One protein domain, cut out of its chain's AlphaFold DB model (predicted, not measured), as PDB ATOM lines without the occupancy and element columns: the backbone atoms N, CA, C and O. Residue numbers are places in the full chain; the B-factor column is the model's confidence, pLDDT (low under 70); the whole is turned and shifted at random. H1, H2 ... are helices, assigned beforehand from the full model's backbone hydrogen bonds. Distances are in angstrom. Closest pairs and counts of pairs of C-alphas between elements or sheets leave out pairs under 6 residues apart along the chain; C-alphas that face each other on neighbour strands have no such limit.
ATOM      1  N   LYS A   8     -46.659 -56.750 -54.704       90.31
ATOM      2  CA  LYS A   8     -47.624 -55.909 -55.423       90.31
ATOM      3  C   LYS A   8     -48.126 -54.770 -54.545       90.31
ATOM      4  O   LYS A   8     -48.228 -53.655 -55.049       90.31
ATOM      5  N   ALA A   9     -48.415 -55.057 -53.278       92.56
ATOM      6  CA  ALA A   9     -48.803 -54.039 -52.308       92.56
ATOM      7  C   ALA A   9     -47.672 -53.019 -52.124       92.56
ATOM      8  O   ALA A   9     -47.890 -51.828 -52.323       92.56
ATOM      9  N   GLU A  10     -46.442 -53.493 -51.923       93.12
ATOM     10  CA  GLU A  10     -45.278 -52.620 -51.739       93.12
ATOM     11  C   GLU A  10     -45.027 -51.716 -52.956       93.12
ATOM     12  O   GLU A  10     -44.773 -50.520 -52.836       93.12
ATOM     13  N   LYS A  11     -45.160 -52.264 -54.171       90.12
ATOM     14  CA  LYS A  11     -45.044 -51.470 -55.402       90.12
ATOM     15  C   LYS A  11     -46.092 -50.363 -55.475       90.12
ATOM     16  O   LYS A  11     -45.787 -49.276 -55.962       90.12
ATOM     17  N   LEU A  12     -47.319 -50.636 -55.035       94.44
ATOM     18  CA  LEU A  12     -48.394 -49.650 -55.042       94.44
ATOM     19  C   LEU A  12     -48.151 -48.547 -54.005       94.44
ATOM     20  O   LEU A  12     -48.393 -47.375 -54.295       94.44
ATOM     21  N   ASP A  13     -47.643 -48.906 -52.831       93.81
ATOM     22  CA  ASP A  13     -47.299 -47.956 -51.773       93.81
ATOM     23  C   ASP A  13     -46.146 -47.039 -52.201       93.81
ATOM     24  O   ASP A  13     -46.249 -45.817 -52.071       93.81
ATOM     25  N   LEU A  14     -45.113 -47.592 -52.847       93.06
ATOM     26  CA  LEU A  14     -44.028 -46.804 -53.436       93.06
ATOM     27  C   LEU A  14     -44.537 -45.815 -54.490       93.06
ATOM     28  O   LEU A  14     -44.132 -44.656 -54.483       93.06
ATOM     29  N   ILE A  15     -45.444 -46.229 -55.381       91.94
ATOM     30  CA  ILE A  15     -46.022 -45.329 -56.394       91.94
ATOM     31  C   ILE A  15     -46.778 -44.173 -55.729       91.94
ATOM     32  O   ILE A  15     -46.605 -43.022 -56.128       91.94
ATOM     33  N   GLN A  16     -47.599 -44.461 -54.717       93.12
ATOM     34  CA  GLN A  16     -48.356 -43.431 -54.002       93.12
ATOM     35  C   GLN A  16     -47.436 -42.444 -53.284       93.12
ATOM     36  O   GLN A  16     -47.648 -41.236 -53.378       93.12
ATOM     37  N   TRP A  17     -46.397 -42.942 -52.617       95.19
ATOM     38  CA  TRP A  17     -45.398 -42.103 -51.966       95.19
ATOM     39  C   TRP A  17     -44.652 -41.214 -52.970       95.19
ATOM     40  O   TRP A  17     -44.540 -40.008 -52.754       95.19
ATOM     41  N   LEU A  18     -44.224 -41.768 -54.109       92.62
ATOM     42  CA  LEU A  18     -43.549 -41.008 -55.168       92.62
ATOM     43  C   LEU A  18     -44.406 -39.856 -55.707       92.62
ATOM     44  O   LEU A  18     -43.870 -38.787 -55.987       92.62
ATOM     45  N   LEU A  19     -45.725 -40.044 -55.834       93.25
ATOM     46  CA  LEU A  19     -46.650 -38.992 -56.282       93.25
ATOM     47  C   LEU A  19     -46.744 -37.810 -55.308       93.25
ATOM     48  O   LEU A  19     -47.139 -36.719 -55.715       93.25
ATOM     49  N   GLN A  20     -46.410 -38.022 -54.035       95.44
ATOM     50  CA  GLN A  20     -46.447 -36.995 -52.993       95.44
ATOM     51  C   GLN A  20     -45.110 -36.261 -52.832       95.44
ATOM     52  O   GLN A  20     -45.050 -35.264 -52.112       95.44
ATOM     53  N   LEU A  21     -44.036 -36.731 -53.475       94.56
ATOM     54  CA  LEU A  21     -42.720 -36.116 -53.352       94.56
ATOM     55  C   LEU A  21     -42.646 -34.778 -54.087       94.56
ATOM     56  O   LEU A  21     -42.936 -34.675 -55.277       94.56
ATOM     57  N   THR A  22     -42.156 -33.768 -53.374       93.75
ATOM     58  CA  THR A  22     -41.863 -32.435 -53.916       93.75
ATOM     59  C   THR A  22     -40.378 -32.080 -53.855       93.75
ATOM     60  O   THR A  22     -39.968 -31.094 -54.457       93.75
ATOM     61  N   ASP A  23     -39.569 -32.847 -53.118       95.44
ATOM     62  CA  ASP A  23     -38.127 -32.617 -53.005       95.44
ATOM     63  C   ASP A  23     -37.404 -33.136 -54.257       95.44
ATOM     64  O   ASP A  23     -37.287 -34.343 -54.492       95.44
ATOM     65  N   GLU A  24     -36.899 -32.203 -55.061       92.19
ATOM     66  CA  GLU A  24     -36.191 -32.491 -56.305       92.19
ATOM     67  C   GLU A  24     -34.914 -33.317 -56.091       92.19
ATOM     68  O   GLU A  24     -34.593 -34.162 -56.932       92.19
ATOM     69  N   ASN A  25     -34.216 -33.152 -54.959       92.25
ATOM     70  CA  ASN A  25     -33.007 -33.922 -54.657       92.25
ATOM     71  C   ASN A  25     -33.341 -35.390 -54.379       92.25
ATOM     72  O   ASN A  25     -32.617 -36.292 -54.808       92.25
ATOM     73  N   VAL A  26     -34.455 -35.644 -53.687       91.19
ATOM     74  CA  VAL A  26     -34.942 -37.006 -53.422       91.19
ATOM     75  C   VAL A  26     -35.377 -37.668 -54.730       91.19
ATOM     76  O   VAL A  26     -34.969 -38.794 -55.019       91.19
ATOM     77  N   ILE A  27     -36.124 -36.950 -55.573       90.44
ATOM     78  CA  ILE A  27     -36.538 -37.440 -56.896       90.44
ATOM     79  C   ILE A  27     -35.317 -37.759 -57.773       90.44
ATOM     80  O   ILE A  27     -35.309 -38.779 -58.466       90.44
ATOM     81  N   ALA A  28     -34.273 -36.925 -57.744       87.00
ATOM     82  CA  ALA A  28     -33.036 -37.155 -58.490       87.00
ATOM     83  C   ALA A  28     -32.316 -38.438 -58.046       87.00
ATOM     84  O   ALA A  28     -31.949 -39.252 -58.895       87.00
ATOM     85  N   LYS A  29     -32.183 -38.670 -56.734       86.81
ATOM     86  CA  LYS A  29     -31.589 -39.902 -56.183       86.81
ATOM     87  C   LYS A  29     -32.385 -41.152 -56.572       86.81
ATOM     88  O   LYS A  29     -31.801 -42.148 -56.979       86.81
ATOM     89  N   ILE A  30     -33.717 -41.094 -56.538       87.44
ATOM     90  CA  ILE A  30     -34.573 -42.219 -56.956       87.44
ATOM     91  C   ILE A  30     -34.422 -42.507 -58.456       87.44
ATOM     92  O   ILE A  30     -34.398 -43.663 -58.870       87.44
ATOM     93  N   LYS A  31     -34.279 -41.470 -59.289       83.06
ATOM     94  CA  LYS A  31     -33.991 -41.648 -60.720       83.06
ATOM     95  C   LYS A  31     -32.638 -42.322 -60.959       83.06
ATOM     96  O   LYS A  31     -32.537 -43.093 -61.907       83.06
ATOM     97  N   GLN A  32     -31.633 -42.071 -60.118       82.44
ATOM     98  CA  GLN A  32     -30.337 -42.754 -60.209       82.44
ATOM     99  C   GLN A  32     -30.463 -44.258 -59.941       82.44
ATOM    100  O   GLN A  32     -29.884 -45.029 -60.695       82.44
ATOM    101  N   LEU A  33     -31.302 -44.678 -58.984       79.50
ATOM    102  CA  LEU A  33     -31.595 -46.104 -58.733       79.50
ATOM    103  C   LEU A  33     -32.225 -46.816 -59.941       79.50
ATOM    104  O   LEU A  33     -32.189 -48.034 -60.043       79.50
ATOM    105  N   ARG A  34     -32.835 -46.074 -60.873       71.94
ATOM    106  CA  ARG A  34     -33.384 -46.647 -62.111       71.94
ATOM    107  C   ARG A  34     -32.308 -46.899 -63.175       71.94
ATOM    108  O   ARG A  34     -32.555 -47.675 -64.091       71.94
ATOM    109  N   ASN A  35     -31.160 -46.234 -63.082       63.72
ATOM    110  CA  ASN A  35     -30.093 -46.266 -64.086       63.72
ATOM    111  C   ASN A  35     -29.005 -47.316 -63.772       63.72
ATOM    112  O   ASN A  35     -27.858 -47.140 -64.173       63.72
ATOM    113  N   GLU A  36     -29.356 -48.405 -63.084       59.34
ATOM    114  CA  GLU A  36     -28.468 -49.527 -62.719       59.34
ATOM    115  C   GLU A  36     -28.050 -50.419 -63.916       59.34
ATOM    116  O   GLU A  36     -27.959 -51.635 -63.787       59.34
ATOM    117  N   ASP A  37     -27.789 -49.852 -65.099       56.59
ATOM    118  CA  ASP A  37     -27.186 -50.622 -66.203       56.59
ATOM    119  C   ASP A  37     -25.648 -50.691 -66.090       56.59
ATOM    120  O   ASP A  37     -25.020 -51.531 -66.734       56.59
ATOM    121  N   ALA A  38     -25.034 -49.847 -65.256       56.31
ATOM    122  CA  ALA A  38     -23.626 -49.944 -64.878       56.31
ATOM    123  C   ALA A  38     -23.527 -50.002 -63.352       56.31
ATOM    124  O   ALA A  38     -24.060 -49.126 -62.667       56.31
ATOM    125  N   ASP A  39     -22.858 -51.032 -62.830       69.31
ATOM    126  CA  ASP A  39     -22.449 -51.064 -61.431       69.31
ATOM    127  C   ASP A  39     -21.666 -49.772 -61.164       69.31
ATOM    128  O   ASP A  39     -20.744 -49.432 -61.907       69.31
ATOM    129  N   TRP A  40     -22.059 -48.990 -60.159       76.75
ATOM    130  CA  TRP A  40     -21.390 -47.719 -59.860       76.75
ATOM    131  C   TRP A  40     -19.897 -47.941 -59.569       76.75
ATOM    132  O   TRP A  40     -19.094 -47.031 -59.774       76.75
ATOM    133  N   TRP A  41     -19.525 -49.159 -59.161       76.31
ATOM    134  CA  TRP A  41     -18.146 -49.615 -59.049       76.31
ATOM    135  C   TRP A  41     -17.337 -49.402 -60.335       76.31
ATOM    136  O   TRP A  41     -16.199 -48.938 -60.278       76.31
ATOM    137  N   ASP A  42     -17.940 -49.649 -61.500       77.56
ATOM    138  CA  ASP A  42     -17.302 -49.489 -62.813       77.56
ATOM    139  C   ASP A  42     -17.163 -48.012 -63.226       77.56
ATOM    140  O   ASP A  42     -16.506 -47.698 -64.220       77.56
ATOM    141  N   SER A  43     -17.781 -47.093 -62.474       81.44
ATOM    142  CA  SER A  43     -17.690 -45.645 -62.703       81.44
ATOM    143  C   SER A  43     -16.591 -44.955 -61.890       81.44
ATOM    144  O   SER A  43     -16.308 -43.782 -62.135       81.44
ATOM    145  N   LEU A  44     -15.973 -45.665 -60.939       83.81
ATOM    146  CA  LEU A  44     -14.891 -45.137 -60.112       83.81
ATOM    147  C   LEU A  44     -13.600 -44.972 -60.919       83.81
ATOM    148  O   LEU A  44     -13.250 -45.809 -61.755       83.81
ATOM    149  N   SER A  45     -12.841 -43.918 -60.621       89.31
ATOM    150  CA  SER A  45     -11.443 -43.840 -61.045       89.31
ATOM    151  C   SER A  45     -10.602 -44.916 -60.351       89.31
ATOM    152  O   SER A  45     -10.975 -45.446 -59.302       89.31
ATOM    153  N   THR A  46      -9.440 -45.236 -60.925       90.50
ATOM    154  CA  THR A  46      -8.488 -46.178 -60.318       90.50
ATOM    155  C   THR A  46      -8.140 -45.775 -58.888       90.50
ATOM    156  O   THR A  46      -8.205 -46.619 -58.002       90.50
ATOM    157  N   ASP A  47      -7.858 -44.490 -58.662       94.25
ATOM    158  CA  ASP A  47      -7.460 -43.961 -57.356       94.25
ATOM    159  C   ASP A  47      -8.599 -44.082 -56.328       94.25
ATOM    160  O   ASP A  47      -8.371 -44.484 -55.191       94.25
ATOM    161  N   GLU A  48      -9.846 -43.799 -56.725       91.44
ATOM    162  CA  GLU A  48     -11.020 -43.975 -55.855       91.44
ATOM    163  C   GLU A  48     -11.247 -45.450 -55.504       91.44
ATOM    164  O   GLU A  48     -11.501 -45.791 -54.349       91.44
ATOM    165  N   ALA A  49     -11.127 -46.341 -56.489       91.44
ATOM    166  CA  ALA A  49     -11.285 -47.773 -56.273       91.44
ATOM    167  C   ALA A  49     -10.133 -48.372 -55.445       91.44
ATOM    168  O   ALA A  49     -10.335 -49.365 -54.743       91.44
ATOM    169  N   GLU A  50      -8.924 -47.817 -55.539       95.19
ATOM    170  CA  GLU A  50      -7.764 -48.211 -54.733       95.19
ATOM    171  C   GLU A  50      -7.917 -47.734 -53.286       95.19
ATOM    172  O   GLU A  50      -7.817 -48.554 -52.377       95.19
ATOM    173  N   ALA A  51      -8.313 -46.476 -53.070       94.69
ATOM    174  CA  ALA A  51      -8.576 -45.935 -51.736       94.69
ATOM    175  C   ALA A  51      -9.683 -46.702 -50.989       94.69
ATOM    176  O   ALA A  51      -9.578 -46.955 -49.790       94.69
ATOM    177  N   ILE A  52     -10.747 -47.119 -51.690       91.88
ATOM    178  CA  ILE A  52     -11.798 -47.951 -51.082       91.88
ATOM    179  C   ILE A  52     -11.251 -49.332 -50.694       91.88
ATOM    180  O   ILE A  52     -11.587 -49.835 -49.622       91.88
ATOM    181  N   ARG A  53     -10.419 -49.960 -51.539       95.00
ATOM    182  CA  ARG A  53      -9.801 -51.257 -51.214       95.00
ATOM    183  C   ARG A  53      -8.864 -51.149 -50.017       95.00
ATOM    184  O   ARG A  53      -8.950 -51.993 -49.134       95.00
ATOM    185  N   GLU A  54      -8.033 -50.112 -49.972       96.56
ATOM    186  CA  GLU A  54      -7.142 -49.836 -48.844       96.56
ATOM    187  C   GLU A  54      -7.940 -49.707 -47.543       96.56
ATOM    188  O   GLU A  54      -7.686 -50.450 -46.599       96.56
ATOM    189  N   GLY A  55      -8.992 -48.883 -47.530       93.94
ATOM    190  CA  GLY A  55      -9.848 -48.733 -46.352       93.94
ATOM    191  C   GLY A  55     -10.519 -50.041 -45.911       93.94
ATOM    192  O   GLY A  55     -10.651 -50.296 -44.718       93.94
ATOM    193  N   LEU A  56     -10.922 -50.911 -46.846       94.81
ATOM    194  CA  LEU A  56     -11.453 -52.236 -46.504       94.81
ATOM    195  C   LEU A  56     -10.381 -53.140 -45.872       94.81
ATOM    196  O   LEU A  56     -10.664 -53.811 -44.881       94.81
ATOM    197  N   GLU A  57      -9.154 -53.132 -46.397       96.88
ATOM    198  CA  GLU A  57      -8.039 -53.891 -45.817       96.88
ATOM    199  C   GLU A  57      -7.653 -53.396 -44.417       96.88
ATOM    200  O   GLU A  57      -7.337 -54.206 -43.546       96.88
ATOM    201  N   GLU A  58      -7.666 -52.083 -44.187       96.56
ATOM    202  CA  GLU A  58      -7.447 -51.479 -42.866       96.56
ATOM    203  C   GLU A  58      -8.528 -51.931 -41.871       96.56
ATOM    204  O   GLU A  58      -8.231 -52.325 -40.739       96.56
ATOM    205  N   LEU A  59      -9.794 -51.955 -42.300       94.25
ATOM    206  CA  LEU A  59     -10.896 -52.450 -41.475       94.25
ATOM    207  C   LEU A  59     -10.735 -53.934 -41.123       94.25
ATOM    208  O   LEU A  59     -10.923 -54.298 -39.961       94.25
ATOM    209  N   ASP A  60     -10.329 -54.772 -42.080       95.06
ATOM    210  CA  ASP A  60     -10.055 -56.197 -41.846       95.06
ATOM    211  C   ASP A  60      -8.875 -56.414 -40.880       95.06
ATOM    212  O   ASP A  60      -8.871 -57.369 -40.095       95.06
ATOM    213  N   LYS A  61      -7.892 -55.504 -40.881       96.94
ATOM    214  CA  LYS A  61      -6.776 -55.475 -39.915       96.94
ATOM    215  C   LYS A  61      -7.180 -54.919 -38.542       96.94
ATOM    216  O   LYS A  61      -6.387 -54.994 -37.603       96.94
ATOM    217  N   GLY A  62      -8.402 -54.405 -38.393       94.31
ATOM    218  CA  GLY A  62      -8.889 -53.791 -37.157       94.31
ATOM    219  C   GLY A  62      -8.355 -52.377 -36.920       94.31
ATOM    220  O   GLY A  62      -8.360 -51.909 -35.784       94.31
ATOM    221  N   GLU A  63      -7.901 -51.698 -37.973       95.62
ATOM    222  CA  GLU A  63      -7.347 -50.335 -37.935       95.62
ATOM    223  C   GLU A  63      -8.445 -49.257 -38.033       95.62
ATOM    224  O   GLU A  63      -8.175 -48.059 -37.964       95.62
ATOM    225  N   GLY A  64      -9.709 -49.680 -38.129       92.44
ATOM    226  CA  GLY A  64     -10.870 -48.800 -38.088       92.44
ATOM    227  C   GLY A  64     -11.070 -48.117 -36.735       92.44
ATOM    228  O   GLY A  64     -10.837 -48.693 -35.672       92.44
ATOM    229  N   ILE A  65     -11.595 -46.893 -36.774       92.94
ATOM    230  CA  ILE A  65     -11.963 -46.138 -35.574       92.94
ATOM    231  C   ILE A  65     -13.467 -46.314 -35.316       92.94
ATOM    232  O   ILE A  65     -14.276 -46.072 -36.219       92.94
ATOM    233  N   PRO A  66     -13.880 -46.694 -34.094       93.88
ATOM    234  CA  PRO A  66     -15.287 -46.750 -33.718       93.88
ATOM    235  C   PRO A  66     -16.015 -45.419 -33.947       93.88
ATOM    236  O   PRO A  66     -15.503 -44.334 -33.661       93.88
ATOM    237  N   HIS A  67     -17.245 -45.492 -34.456       91.50
ATOM    238  CA  HIS A  67     -18.011 -44.299 -34.824       91.50
ATOM    239  C   HIS A  67     -18.284 -43.362 -33.635       91.50
ATOM    240  O   HIS A  67     -18.233 -42.141 -33.774       91.50
ATOM    241  N   ASP A  68     -18.551 -43.919 -32.456       94.62
ATOM    242  CA  ASP A  68     -18.748 -43.167 -31.216       94.62
ATOM    243  C   ASP A  68     -17.500 -42.374 -30.810       94.62
ATOM    244  O   ASP A  68     -17.619 -41.223 -30.383       94.62
ATOM    245  N   GLN A  69     -16.311 -42.949 -31.015       94.12
ATOM    246  CA  GLN A  69     -15.042 -42.259 -30.812       94.12
ATOM    247  C   GLN A  69     -14.884 -41.087 -31.790       94.12
ATOM    248  O   GLN A  69     -14.600 -39.971 -31.352       94.12
ATOM    249  N   VAL A  70     -15.144 -41.297 -33.088       93.81
ATOM    250  CA  VAL A  70     -15.081 -40.227 -34.104       93.81
ATOM    251  C   VAL A  70     -16.025 -39.072 -33.750       93.81
ATOM    252  O   VAL A  70     -15.638 -37.903 -33.797       93.81
ATOM    253  N   VAL A  71     -17.258 -39.379 -33.334       92.38
ATOM    254  CA  VAL A  71     -18.243 -38.368 -32.921       92.38
ATOM    255  C   VAL A  71     -17.784 -37.619 -31.668       92.38
ATOM    256  O   VAL A  71     -17.910 -36.395 -31.604       92.38
ATOM    257  N   ALA A  72     -17.242 -38.320 -30.669       94.69
ATOM    258  CA  ALA A  72     -16.746 -37.695 -29.447       94.69
ATOM    259  C   ALA A  72     -15.572 -36.738 -29.722       94.69
ATOM    260  O   ALA A  72     -15.552 -35.618 -29.199       94.69
ATOM    261  N   GLU A  73     -14.624 -37.142 -30.571       93.56
ATOM    262  CA  GLU A  73     -13.491 -36.309 -30.980       93.56
ATOM    263  C   GLU A  73     -13.943 -35.083 -31.779       93.56
ATOM    264  O   GLU A  73     -13.497 -33.968 -31.497       93.56
ATOM    265  N   ALA A  74     -14.882 -35.251 -32.714       93.31
ATOM    266  CA  ALA A  74     -15.410 -34.148 -33.509       93.31
ATOM    267  C   ALA A  74     -16.110 -33.088 -32.640       93.31
ATOM    268  O   ALA A  74     -15.843 -31.893 -32.787       93.31
ATOM    269  N   ARG A  75     -16.944 -33.508 -31.678       93.38
ATOM    270  CA  ARG A  75     -17.593 -32.595 -30.717       93.38
ATOM    271  C   ARG A  75     -16.575 -31.830 -29.879       93.38
ATOM    272  O   ARG A  75     -16.701 -30.622 -29.697       93.38
ATOM    273  N   LYS A  76     -15.530 -32.516 -29.408       93.19
ATOM    274  CA  LYS A  76     -14.463 -31.906 -28.607       93.19
ATOM    275  C   LYS A  76     -13.638 -30.886 -29.399       93.19
ATOM    276  O   LYS A  76     -13.318 -29.832 -28.860       93.19
ATOM    277  N   ASN A  77     -13.277 -31.205 -30.641       93.31
ATOM    278  CA  ASN A  77     -12.335 -30.407 -31.430       93.31
ATOM    279  C   ASN A  77     -13.009 -29.272 -32.214       93.31
ATOM    280  O   ASN A  77     -12.373 -28.249 -32.458       93.31
ATOM    281  N   TYR A  78     -14.281 -29.436 -32.588       91.31
ATOM    282  CA  TYR A  78     -15.013 -28.483 -33.430       91.31
ATOM    283  C   TYR A  78     -16.242 -27.862 -32.750       91.31
ATOM    284  O   TYR A  78     -16.889 -27.008 -33.350       91.31
ATOM    285  N   GLY A  79     -16.553 -28.237 -31.503       80.44
ATOM    286  CA  GLY A  79     -17.635 -27.627 -30.718       80.44
ATOM    287  C   GLY A  79     -19.046 -27.947 -31.222       80.44
ATOM    288  O   GLY A  79     -19.942 -27.121 -31.051       80.44
TER     289      GLY A  79
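What this domain is: This is residues 8 to 79 of the 80 residues of an uncharacterized protein of Cryomorphaceae bacterium (UniProt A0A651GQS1). What shape does the model show? It is an open, loose arch of five helices strung one after another, with an empty middle: H1 and H5 make the two ends, and H2, H3 and H4 follow the curve between them. No two helices pack on each other. What is it made of? The 72 printed residues hold five named helices, H1 to H5 in chain order, and no named strand; the class is all helix. The whole is extended, with a radius of gyration of the C-alphas of 19.2 A and spans of 44 by 36 by 24 A.

Where its parts are: Where does the first helix lie? H1 is residues 8 to 20, 19.1 A long, from C-alpha 8 at (-47.624, -55.909, -55.423). What follows? H2 is residues 24 to 33, 14.6 A, and H3 is residues 40 to 43, 5.1 A. H4, residues 46 to 60, is the longest helix at 21.1 A. Where does the last helix end? H5, residues 67 to 78, is 16.2 A long and ends at C-alpha 78, (-15.013, -28.483, -33.430).

How they stand to each other: Do H1 and H2 meet? They are only just apart, their closest C-alphas 8.1 A from each other. Which helices come nearest? H3 and H4 are close but not clearly touching; their closest C-alphas, Trp 41 and Ala 49, are 7.6 A apart. Which others stay apart? H2 and H3 are apart, and so are H4 and H5. Are the helix backbones complete? Every O i to N i+4 pair is within hydrogen-bond range in H2, H4 and H5; H1 has 8 of 9, and H3 is too short for such a pair.

The domain as a whole: How far does it reach? The two C-alphas farthest apart, Lys 8 and Asn 77, are 49.7 A apart. Are there cuts or long links? The printed part has no cut and no long link. Where is confidence low? Residues 35 to 39 are under 70; the mean pLDDT of the printed part is 89.0.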